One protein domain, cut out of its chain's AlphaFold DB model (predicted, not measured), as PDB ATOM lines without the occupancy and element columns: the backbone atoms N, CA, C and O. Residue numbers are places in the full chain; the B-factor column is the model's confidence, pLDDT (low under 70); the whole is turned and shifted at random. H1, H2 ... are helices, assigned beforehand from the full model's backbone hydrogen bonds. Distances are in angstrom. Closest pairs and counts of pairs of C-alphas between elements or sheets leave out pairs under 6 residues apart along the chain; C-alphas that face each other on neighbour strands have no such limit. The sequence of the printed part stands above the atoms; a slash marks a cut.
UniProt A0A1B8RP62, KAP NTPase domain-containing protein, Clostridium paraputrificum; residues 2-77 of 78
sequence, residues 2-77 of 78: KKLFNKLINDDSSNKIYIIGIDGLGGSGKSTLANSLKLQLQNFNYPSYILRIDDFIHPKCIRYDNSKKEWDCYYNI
ATOM      1  N   LYS A   2     -35.307  -8.831 -33.884       81.12
ATOM      2  CA  LYS A   2     -35.461  -8.960 -32.414       81.12
ATOM      3  C   LYS A   2     -34.297  -9.659 -31.683       81.12
ATOM      4  O   LYS A   2     -33.844  -9.180 -30.656       81.12
ATOM      5  N   LYS A   3     -33.762 -10.753 -32.247       86.50
ATOM      6  CA  LYS A   3     -32.602 -11.477 -31.682       86.50
ATOM      7  C   LYS A   3     -31.327 -10.622 -31.626       86.50
ATOM      8  O   LYS A   3     -30.589 -10.716 -30.655       86.50
ATOM      9  N   LEU A   4     -31.076  -9.804 -32.653       83.69
ATOM     10  CA  LEU A   4     -29.907  -8.922 -32.712       83.69
ATOM     11  C   LEU A   4     -30.024  -7.804 -31.673       83.69
ATOM     12  O   LEU A   4     -29.089  -7.586 -30.917       83.69
ATOM     13  N   PHE A   5     -31.188  -7.156 -31.609       85.38
ATOM     14  CA  PHE A   5     -31.465  -6.109 -30.626       85.38
ATOM     15  C   PHE A   5     -31.280  -6.615 -29.190       85.38
ATOM     16  O   PHE A   5     -30.513  -6.035 -28.433       85.38
ATOM     17  N   ASN A   6     -31.894  -7.753 -28.848       86.06
ATOM     18  CA  ASN A   6     -31.767  -8.326 -27.508       86.06
ATOM     19  C   ASN A   6     -30.316  -8.657 -27.150       86.06
ATOM     20  O   ASN A   6     -29.927  -8.483 -26.005       86.06
ATOM     21  N   LYS A   7     -29.510  -9.118 -28.116       85.62
ATOM     22  CA  LYS A   7     -28.085  -9.363 -27.878       85.62
ATOM     23  C   LYS A   7     -27.354  -8.069 -27.499       85.62
ATOM     24  O   LYS A   7     -26.597  -8.075 -26.544       85.62
ATOM     25  N   LEU A   8     -27.615  -6.973 -28.211       83.00
ATOM     26  CA  LEU A   8     -26.972  -5.682 -27.943       83.00
ATOM     27  C   LEU A   8     -27.351  -5.113 -26.572       83.00
ATOM     28  O   LEU A   8     -26.477  -4.644 -25.860       83.00
ATOM     29  N   ILE A   9     -28.633  -5.184 -26.205       81.12
ATOM     30  CA  ILE A   9     -29.136  -4.657 -24.927       81.12
ATOM     31  C   ILE A   9     -28.675  -5.521 -23.746       81.12
ATOM     32  O   ILE A   9     -28.309  -4.996 -22.704       81.12
ATOM     33  N   ASN A  10     -28.694  -6.849 -23.883       80.19
ATOM     34  CA  ASN A  10     -28.344  -7.744 -22.775       80.19
ATOM     35  C   ASN A  10     -26.838  -7.748 -22.470       80.19
ATOM     36  O   ASN A  10     -26.456  -8.024 -21.336       80.19
ATOM     37  N   ASP A  11     -26.001  -7.442 -23.466       71.38
ATOM     38  CA  ASP A  11     -24.555  -7.276 -23.294       71.38
ATOM     39  C   ASP A  11     -24.188  -5.854 -22.798       71.38
ATOM     40  O   ASP A  11     -23.012  -5.590 -22.514       71.38
ATOM     41  N   ASP A  12     -25.168  -4.943 -22.669       64.75
ATOM     42  CA  ASP A  12     -24.998  -3.569 -22.175       64.75
ATOM     43  C   ASP A  12     -24.859  -3.530 -20.649       64.75
ATOM     44  O   ASP A  12     -25.778  -3.233 -19.891       64.75
ATOM     45  N   SER A  13     -23.670  -3.910 -20.187       58.25
ATOM     46  CA  SER A  13     -23.307  -3.971 -18.765       58.25
ATOM     47  C   SER A  13     -22.482  -2.767 -18.297       58.25
ATOM     48  O   SER A  13     -22.120  -2.672 -17.125       58.25
ATOM     49  N   SER A  14     -22.158  -1.828 -19.186       59.16
ATOM     50  CA  SER A  14     -21.299  -0.691 -18.858       59.16
ATOM     51  C   SER A  14     -21.494   0.396 -19.901       59.16
ATOM     52  O   SER A  14     -21.221   0.075 -21.047       59.16
ATOM     53  N   ASN A  15     -21.888   1.619 -19.507       70.81
ATOM     54  CA  ASN A  15     -22.017   2.869 -20.296       70.81
ATOM     55  C   ASN A  15     -20.915   3.082 -21.371       70.81
ATOM     56  O   ASN A  15     -20.096   3.999 -21.285       70.81
ATOM     57  N   LYS A  16     -20.854   2.225 -22.382       80.31
ATOM     58  CA  LYS A  16     -19.805   2.151 -23.394       80.31
ATOM     59  C   LYS A  16     -20.445   2.359 -24.747       80.31
ATOM     60  O   LYS A  16     -21.599   2.023 -24.990       80.31
ATOM     61  N   ILE A  17     -19.649   2.899 -25.653       86.38
ATOM     62  CA  ILE A  17     -20.047   3.034 -27.045       86.38
ATOM     63  C   ILE A  17     -19.863   1.673 -27.716       86.38
ATOM     64  O   ILE A  17     -18.758   1.132 -27.744       86.38
ATOM     65  N   TYR A  18     -20.944   1.140 -28.281       87.31
ATOM     66  CA  TYR A  18     -20.911  -0.075 -29.087       87.31
ATOM     67  C   TYR A  18     -20.697   0.277 -30.557       87.31
ATOM     68  O   TYR A  18     -21.455   1.053 -31.140       87.31
ATOM     69  N   ILE A  19     -19.678  -0.327 -31.168       91.19
ATOM     70  CA  ILE A  19     -19.408  -0.213 -32.603       91.19
ATOM     71  C   ILE A  19     -19.830  -1.524 -33.264       91.19
ATOM     72  O   ILE A  19     -19.353  -2.595 -32.897       91.19
ATOM     73  N   ILE A  20     -20.731  -1.437 -34.242       91.44
ATOM     74  CA  ILE A  20     -21.281  -2.597 -34.948       91.44
ATOM     75  C   ILE A  20     -20.874  -2.510 -36.417       91.44
ATOM     76  O   ILE A  20     -21.320  -1.617 -37.136       91.44
ATOM     77  N   GLY A  21     -20.054  -3.458 -36.866       94.94
ATOM     78  CA  GLY A  21     -19.761  -3.650 -38.284       94.94
ATOM     79  C   GLY A  21     -20.884  -4.428 -38.970       94.94
ATOM     80  O   GLY A  21     -21.279  -5.492 -38.496       94.94
ATOM     81  N   ILE A  22     -21.397  -3.905 -40.085       95.31
ATOM     82  CA  ILE A  22     -22.364  -4.601 -40.942       95.31
ATOM     83  C   ILE A  22     -21.700  -4.828 -42.294       95.31
ATOM     84  O   ILE A  22     -21.582  -3.903 -43.094       95.31
ATOM     85  N   ASP A  23     -21.287  -6.067 -42.534       94.94
ATOM     86  CA  ASP A  23     -20.646  -6.485 -43.776       94.94
ATOM     87  C   ASP A  23     -21.607  -7.273 -44.685       94.94
ATOM     88  O   ASP A  23     -22.593  -7.867 -44.238       94.94
ATOM     89  N   GLY A  24     -21.337  -7.237 -45.987       94.25
ATOM     90  CA  GLY A  24     -22.088  -7.943 -47.016       94.25
ATOM     91  C   GLY A  24     -21.937  -7.302 -48.395       94.25
ATOM     92  O   GLY A  24     -21.603  -6.125 -48.531       94.25
ATOM     93  N   LEU A  25     -22.249  -8.062 -49.441       91.38
ATOM     94  CA  LEU A  25     -22.130  -7.614 -50.833       91.38
ATOM     95  C   LEU A  25     -23.081  -6.454 -51.189       91.38
ATOM     96  O   LEU A  25     -24.007  -6.105 -50.447       91.38
ATOM     97  N   GLY A  26     -22.856  -5.830 -52.348       89.19
ATOM     98  CA  GLY A  26     -23.800  -4.872 -52.929       89.19
ATOM     99  C   GLY A  26     -25.202  -5.482 -53.034       89.19
ATOM    100  O   GLY A  26     -25.353  -6.637 -53.417       89.19
ATOM    101  N   GLY A  27     -26.232  -4.735 -52.628       93.25
ATOM    102  CA  GLY A  27     -27.616  -5.222 -52.655       93.25
ATOM    103  C   GLY A  27     -27.998  -6.235 -51.565       93.25
ATOM    104  O   GLY A  27     -29.154  -6.637 -51.513       93.25
ATOM    105  N   SER A  28     -27.103  -6.602 -50.636       96.25
ATOM    106  CA  SER A  28     -27.410  -7.582 -49.572       96.25
ATOM    107  C   SER A  28     -28.356  -7.078 -48.468       96.25
ATOM    108  O   SER A  28     -28.690  -7.821 -47.548       96.25
ATOM    109  N   GLY A  29     -28.771  -5.808 -48.519       96.31
ATOM    110  CA  GLY A  29     -29.676  -5.212 -47.534       96.31
ATOM    111  C   GLY A  29     -29.002  -4.583 -46.307       96.31
ATOM    112  O   GLY A  29     -29.707  -4.254 -45.355       96.31
ATOM    113  N   LYS A  30     -27.678  -4.352 -46.316       97.00
ATOM    114  CA  LYS A  30     -26.937  -3.705 -45.204       97.00
ATOM    115  C   LYS A  30     -27.578  -2.401 -44.730       97.00
ATOM    116  O   LYS A  30     -27.843  -2.240 -43.545       97.00
ATOM    117  N   SER A  31     -27.867  -1.492 -45.662       96.12
ATOM    118  CA  SER A  31     -28.463  -0.188 -45.352       96.12
ATOM    119  C   SER A  31     -29.854  -0.340 -44.735       96.12
ATOM    120  O   SER A  31     -30.182   0.348 -43.774       96.12
ATOM    121  N   THR A  32     -30.654  -1.288 -45.230       96.88
ATOM    122  CA  THR A  32     -31.969  -1.615 -44.661       96.88
ATOM    123  C   THR A  32     -31.837  -2.152 -43.238       96.88
ATOM    124  O   THR A  32     -32.549  -1.703 -42.341       96.88
ATOM    125  N   LEU A  33     -30.894  -3.071 -43.012       95.94
ATOM    126  CA  LEU A  33     -30.616  -3.642 -41.697       95.94
ATOM    127  C   LEU A  33     -30.153  -2.567 -40.702       95.94
ATOM    128  O   LEU A  33     -30.694  -2.492 -39.600       95.94
ATOM    129  N   ALA A  34     -29.201  -1.720 -41.103       95.94
ATOM    130  CA  ALA A  34     -28.664  -0.634 -40.287       95.94
ATOM    131  C   ALA A  34     -29.757   0.369 -39.887       95.94
ATOM    132  O   ALA A  34     -29.896   0.696 -38.710       95.94
ATOM    133  N   ASN A  35     -30.580   0.803 -40.847       96.56
ATOM    134  CA  ASN A  35     -31.684   1.729 -40.591       96.56
ATOM    135  C   ASN A  35     -32.762   1.114 -39.690       96.56
ATOM    136  O   ASN A  35     -33.245   1.779 -38.776       96.56
ATOM    137  N   SER A  36     -33.117  -0.159 -39.905       95.75
ATOM    138  CA  SER A  36     -34.090  -0.853 -39.054       95.75
ATOM    139  C   SER A  36     -33.582  -0.998 -37.619       95.75
ATOM    140  O   SER A  36     -34.333  -0.753 -36.674       95.75
ATOM    141  N   LEU A  37     -32.301  -1.335 -37.448       94.50
ATOM    142  CA  LEU A  37     -31.671  -1.428 -36.135       94.50
ATOM    143  C   LEU A  37     -31.615  -0.067 -35.434       94.50
ATOM    144  O   LEU A  37     -31.980   0.016 -34.265       94.50
ATOM    145  N   LYS A  38     -31.220   0.995 -36.147       94.94
ATOM    146  CA  LYS A  38     -31.215   2.368 -35.624       94.94
ATOM    147  C   LYS A  38     -32.601   2.780 -35.135       94.94
ATOM    148  O   LYS A  38     -32.722   3.245 -34.009       94.94
ATOM    149  N   LEU A  39     -33.642   2.558 -35.941       95.25
ATOM    150  CA  LEU A  39     -35.018   2.881 -35.558       95.25
ATOM    151  C   LEU A  39     -35.440   2.125 -34.289       95.25
ATOM    152  O   LEU A  39     -36.044   2.708 -33.395       95.25
ATOM    153  N   GLN A  40     -35.088   0.839 -34.180       93.38
ATOM    154  CA  GLN A  40     -35.351   0.070 -32.964       93.38
ATOM    155  C   GLN A  40     -34.602   0.640 -31.760       93.38
ATOM    156  O   GLN A  40     -35.231   0.889 -30.745       93.38
ATOM    157  N   LEU A  41     -33.301   0.910 -31.864       91.56
ATOM    158  CA  LEU A  41     -32.516   1.501 -30.772       91.56
ATOM    159  C   LEU A  41     -33.090   2.852 -30.317       91.56
ATOM    160  O   LEU A  41     -33.271   3.072 -29.121       91.56
ATOM    161  N   GLN A  42     -33.465   3.714 -31.264       92.38
ATOM    162  CA  GLN A  42     -34.079   5.012 -30.977       92.38
ATOM    163  C   GLN A  42     -35.420   4.882 -30.246       92.38
ATOM    164  O   GLN A  42     -35.659   5.629 -29.302       92.38
ATOM    165  N   ASN A  43     -36.259   3.906 -30.611       93.19
ATOM    166  CA  ASN A  43     -37.531   3.650 -29.921       93.19
ATOM    167  C   ASN A  43     -37.353   3.229 -28.451       93.19
ATOM    168  O   ASN A  43     -38.293   3.338 -27.670       93.19
ATOM    169  N   PHE A  44     -36.165   2.753 -28.073       89.88
ATOM    170  CA  PHE A  44     -35.801   2.420 -26.695       89.88
ATOM    171  C   PHE A  44     -34.871   3.474 -26.065       89.88
ATOM    172  O   PHE A  44     -34.230   3.193 -25.058       89.88
ATOM    173  N   ASN A  45     -34.799   4.682 -26.638       90.00
ATOM    174  CA  ASN A  45     -33.964   5.800 -26.182       90.00
ATOM    175  C   ASN A  45     -32.447   5.531 -26.175       90.00
ATOM    176  O   ASN A  45     -31.717   6.170 -25.422       90.00
ATOM    177  N   TYR A  46     -31.948   4.649 -27.047       88.81
ATOM    178  CA  TYR A  46     -30.508   4.474 -27.261       88.81
ATOM    179  C   TYR A  46     -30.006   5.418 -28.366       88.81
ATOM    180  O   TYR A  46     -30.401   5.266 -29.534       88.81
ATOM    181  N   PRO A  47     -29.111   6.376 -28.050       90.94
ATOM    182  CA  PRO A  47     -28.471   7.209 -29.059       90.94
ATOM    183  C   PRO A  47     -27.692   6.338 -30.043       90.94
ATOM    184  O   PRO A  47     -26.875   5.507 -29.653       90.94
ATOM    185  N   SER A  48     -27.953   6.514 -31.335       93.69
ATOM    186  CA  SER A  48     -27.341   5.692 -32.375       93.69
ATOM    187  C   SER A  48     -27.078   6.497 -33.642       93.69
ATOM    188  O   SER A  48     -27.874   7.343 -34.064       93.69
ATOM    189  N   TYR A  49     -25.938   6.212 -34.267       95.81
ATOM    190  CA  TYR A  49     -25.485   6.853 -35.495       95.81
ATOM    191  C   TYR A  49     -25.062   5.791 -36.512       95.81
ATOM    192  O   TYR A  49     -24.590   4.721 -36.135       95.81
ATOM    193  N   ILE A  50     -25.258   6.076 -37.801       97.06
ATOM    194  CA  ILE A  50     -24.845   5.190 -38.894       97.06
ATOM    195  C   ILE A  50     -23.721   5.887 -39.645       97.06
ATOM    196  O   ILE A  50     -23.908   6.991 -40.151       97.06
ATOM    197  N   LEU A  51     -22.583   5.211 -39.740       96.69
ATOM    198  CA  LEU A  51     -21.484   5.576 -40.623       96.69
ATOM    199  C   LEU A  51     -21.511   4.611 -41.806       96.69
ATOM    200  O   LEU A  51     -21.426   3.399 -41.609       96.69
ATOM    201  N   ARG A  52     -21.665   5.132 -43.025       94.50
ATOM    202  CA  ARG A  52     -21.550   4.327 -44.246       94.50
ATOM    203  C   ARG A  52     -20.162   4.545 -44.819       94.50
ATOM    204  O   ARG A  52     -19.789   5.683 -45.061       94.50
ATOM    205  N   ILE A  53     -19.421   3.465 -45.051       91.62
ATOM    206  CA  ILE A  53     -18.074   3.543 -45.638       91.62
ATOM    207  C   ILE A  53     -18.128   4.232 -47.009       91.62
ATOM    208  O   ILE A  53     -17.277   5.060 -47.299       91.62
ATOM    209  N   ASP A  54     -19.192   3.991 -47.782       88.19
ATOM    210  CA  ASP A  54     -19.439   4.620 -49.086       88.19
ATOM    211  C   ASP A  54     -19.499   6.163 -49.045       88.19
ATOM    212  O   ASP A  54     -19.342   6.800 -50.083       88.19
ATOM    213  N   ASP A  55     -19.727   6.776 -47.877       91.56
ATOM    214  CA  ASP A  55     -19.710   8.240 -47.727       91.56
ATOM    215  C   ASP A  55     -18.277   8.799 -47.586       91.56
ATOM    216  O   ASP A  55     -18.074  10.007 -47.700       91.56
ATOM    217  N   PHE A  56     -17.288   7.934 -47.342       91.50
ATOM    218  CA  PHE A  56     -15.882   8.295 -47.117       91.50
ATOM    219  C   PHE A  56     -14.951   7.864 -48.252       91.50
ATOM    220  O   PHE A  56     -13.760   8.164 -48.191       91.50
ATOM    221  N   ILE A  57     -15.472   7.183 -49.276       91.19
ATOM    222  CA  ILE A  57     -14.680   6.798 -50.446       91.19
ATOM    223  C   ILE A  57     -14.534   7.964 -51.429       91.19
ATOM    224  O   ILE A  57     -15.393   8.844 -51.543       91.19
ATOM    225  N   HIS A  58     -13.454   7.948 -52.197       90.69
ATOM    226  CA  HIS A  58     -13.175   8.891 -53.257       90.69
ATOM    227  C   HIS A  58     -14.305   8.933 -54.309       90.69
ATOM    228  O   HIS A  58     -14.984   7.937 -54.587       90.69
ATOM    229  N   PRO A  59     -14.515  10.084 -54.972       89.69
ATOM    230  CA  PRO A  59     -15.453  10.181 -56.083       89.69
ATOM    231  C   PRO A  59     -15.064   9.252 -57.242       89.69
ATOM    232  O   PRO A  59     -13.898   8.917 -57.452       89.69
ATOM    233  N   LYS A  60     -16.060   8.866 -58.049       88.50
ATOM    234  CA  LYS A  60     -15.903   7.888 -59.140       88.50
ATOM    235  C   LYS A  60     -14.776   8.244 -60.122       88.50
ATOM    236  O   LYS A  60     -14.085   7.346 -60.584       88.50
ATOM    237  N   CYS A  61     -14.579   9.531 -60.413       89.94
ATOM    238  CA  CYS A  61     -13.532  10.012 -61.320       89.94
ATOM    239  C   CYS A  61     -12.100   9.774 -60.814       89.94
ATOM    240  O   CYS A  61     -11.181   9.780 -61.621       89.94
ATOM    241  N   ILE A  62     -11.912   9.568 -59.507       90.19
ATOM    242  CA  ILE A  62     -10.620   9.204 -58.910       90.19
ATOM    243  C   ILE A  62     -10.486   7.681 -58.840       90.19
ATOM    244  O   ILE A  62      -9.412   7.140 -59.083       90.19
ATOM    245  N   ARG A  63     -11.583   6.985 -58.519       91.06
ATOM    246  CA  ARG A  63     -11.566   5.533 -58.302       91.06
ATOM    247  C   ARG A  63     -11.431   4.719 -59.578       91.06
ATOM    248  O   ARG A  63     -10.864   3.638 -59.529       91.06
ATOM    249  N   TYR A  64     -11.968   5.197 -60.698       90.94
ATOM    250  CA  TYR A  64     -12.035   4.412 -61.927       90.94
ATOM    251  C   TYR A  64     -11.154   4.980 -63.030       90.94
ATOM    252  O   TYR A  64     -11.306   6.124 -63.449       90.94
ATOM    253  N   ASP A  65     -10.297   4.105 -63.540       89.38
ATOM    254  CA  ASP A  65      -9.454   4.302 -64.708       89.38
ATOM    255  C   ASP A  65      -9.752   3.179 -65.709       89.38
ATOM    256  O   ASP A  65      -9.672   1.996 -65.371       89.38
ATOM    257  N   ASN A  66     -10.098   3.548 -66.944       91.06
ATOM    258  CA  ASN A  66     -10.449   2.600 -68.006       91.06
ATOM    259  C   ASN A  66      -9.258   1.739 -68.460       91.06
ATOM    260  O   ASN A  66      -9.461   0.740 -69.149       91.06
ATOM    261  N   SER A  67      -8.025   2.110 -68.103       93.44
ATOM    262  CA  SER A  67      -6.828   1.308 -68.376       93.44
ATOM    263  C   SER A  67      -6.635   0.148 -67.388       93.44
ATOM    264  O   SER A  67      -5.823  -0.745 -67.639       93.44
ATOM    265  N   LYS A  68      -7.389   0.131 -66.280       90.00
ATOM    266  CA  LYS A  68      -7.301  -0.870 -65.212       90.00
ATOM    267  C   LYS A  68      -8.572  -1.709 -65.128       90.00
ATOM    268  O   LYS A  68      -9.645  -1.328 -65.590       90.00
ATOM    269  N   LYS A  69      -8.456  -2.887 -64.512       92.38
ATOM    270  CA  LYS A  69      -9.615  -3.750 -64.261       92.38
ATOM    271  C   LYS A  69     -10.506  -3.111 -63.201       92.38
ATOM    272  O   LYS A  69     -10.017  -2.591 -62.206       92.38
ATOM    273  N   GLU A  70     -11.816  -3.222 -63.374       89.38
ATOM    274  CA  GLU A  70     -12.783  -2.575 -62.482       89.38
ATOM    275  C   GLU A  70     -12.638  -3.009 -61.016       89.38
ATOM    276  O   GLU A  70     -12.715  -2.181 -60.113       89.38
ATOM    277  N   TRP A  71     -12.370  -4.294 -60.772       89.44
ATOM    278  CA  TRP A  71     -12.159  -4.797 -59.415       89.44
ATOM    279  C   TRP A  71     -10.885  -4.227 -58.775       89.44
ATOM    280  O   TRP A  71     -10.875  -3.963 -57.580       89.44
ATOM    281  N   ASP A  72      -9.832  -4.005 -59.564       89.62
ATOM    282  CA  ASP A  72      -8.559  -3.456 -59.088       89.62
ATOM    283  C   ASP A  72      -8.751  -1.999 -58.640       89.62
ATOM    284  O   ASP A  72      -8.400  -1.624 -57.523       89.62
ATOM    285  N   CYS A  73      -9.453  -1.220 -59.465       88.62
ATOM    286  CA  CYS A  73      -9.938   0.118 -59.136       88.62
ATOM    287  C   CYS A  73     -10.801   0.137 -57.859       88.62
ATOM    288  O   CYS A  73     -10.591   0.958 -56.970       88.62
ATOM    289  N   TYR A  74     -11.756  -0.791 -57.751       84.38
ATOM    290  CA  TYR A  74     -12.742  -0.838 -56.667       84.38
ATOM    291  C   TYR A  74     -12.140  -1.123 -55.280       84.38
ATOM    292  O   TYR A  74     -12.659  -0.628 -54.278       84.38
ATOM    293  N   TYR A  75     -11.081  -1.932 -55.198       83.81
ATOM    294  CA  TYR A  75     -10.492  -2.332 -53.913       83.81
ATOM    295  C   TYR A  75      -9.268  -1.512 -53.506       83.81
ATOM    296  O   TYR A  75      -9.035  -1.357 -52.310       83.81
ATOM    297  N   ASN A  76      -8.503  -0.981 -54.461       82.62
ATOM    298  CA  ASN A  76      -7.242  -0.296 -54.161       82.62
ATOM    299  C   ASN A  76      -7.373   1.228 -54.077       82.62
ATOM    300  O   ASN A  76      -6.466   1.893 -53.579       82.62
ATOM    301  N   ILE A  77      -8.490   1.783 -54.551       74.56
ATOM    302  CA  ILE A  77      -8.800   3.211 -54.485       74.56
ATOM    303  C   ILE A  77     -10.213   3.325 -53.907       74.56
ATOM    304  O   ILE A  77     -11.190   3.497 -54.638       74.56
TER     305      ILE A  77
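What this domain is: This is residues 2 to 77 of the 78 residues of the protein "KAP NTPase domain-containing protein" of Clostridium paraputrificum (UniProt A0A1B8RP62). This is a long, loosely built model with two separate helical parts: H2 and the shorter H1 in the larger part toward one end, and a small head of H3 and H4 at the other, reached through the unnamed stretch from 44 to 59. The chain goes back and forth along the length: residues 16 to 25 run toward the head, H2 folds back, and residues 47 to 59 run out to the head again. The printed part has 76 residues with four named helices, in the order H1, H2, H3, H4, and no named strand; the class is all helix, though only 34 residues are in named elements. It is only just loose, close to extended, with a radius of gyration of the C-alphas of 16.9 A, and its outline is a rod spanning 52 by 22 by 18 A.

Where its parts are: Find C-alpha 2 at (-35.461, -8.960, -32.414); from there H1 runs through residues 2 to 10, 12.0 A from first to last C-alpha. Then read on to C-alpha 30 at (-26.937, -3.705, -45.204), where H2, residues 30 to 43, sets out; it is the longest helix, 20.0 A. H3 is residues 60 to 63, 5.0 A long. H4, residues 70 to 76, is 10.3 A long and ends with C-alpha 76 at (-7.242, -0.296, -54.161).

How they stand to each other: Look first at Phe 5 and Leu 37, whose C-alphas are the closest of H1 and H2, 7.2 A apart. The two helices only just touch, with 3 pairs of C-alphas within 8 A, and H2 touches H1 with residues 37 to 41 alone. Their lines stand at a steep tilt of 55 degrees, and they run the same way. At the other end, H3 and H4 are close but not clearly touching; their closest C-alphas, those of Arg 63 and Cys 73, are 5.7 A apart. H1 is apart from H3 and H4, and H2 is apart from both as well. In H1, H2 and H4 every O i to N i+4 pair is within hydrogen-bond range; H3 is too short for such a pair, and its one O i to N i+3 pair is within range.

The domain as a whole: The C-alphas of Ser 13 and Ser 67, the two farthest apart, are 52.5 A from each other. The links from H1 to H2, 19 residues, and from H2 to H3, 16 residues, are long, while that from H3 to H4, 6 residues, is short. Residues 10 to 16, 23 to 29 and 66 to 71 stand free. The printed part has no cut. Its mean pLDDT is 88.8, and residues 12 to 14 are under 70.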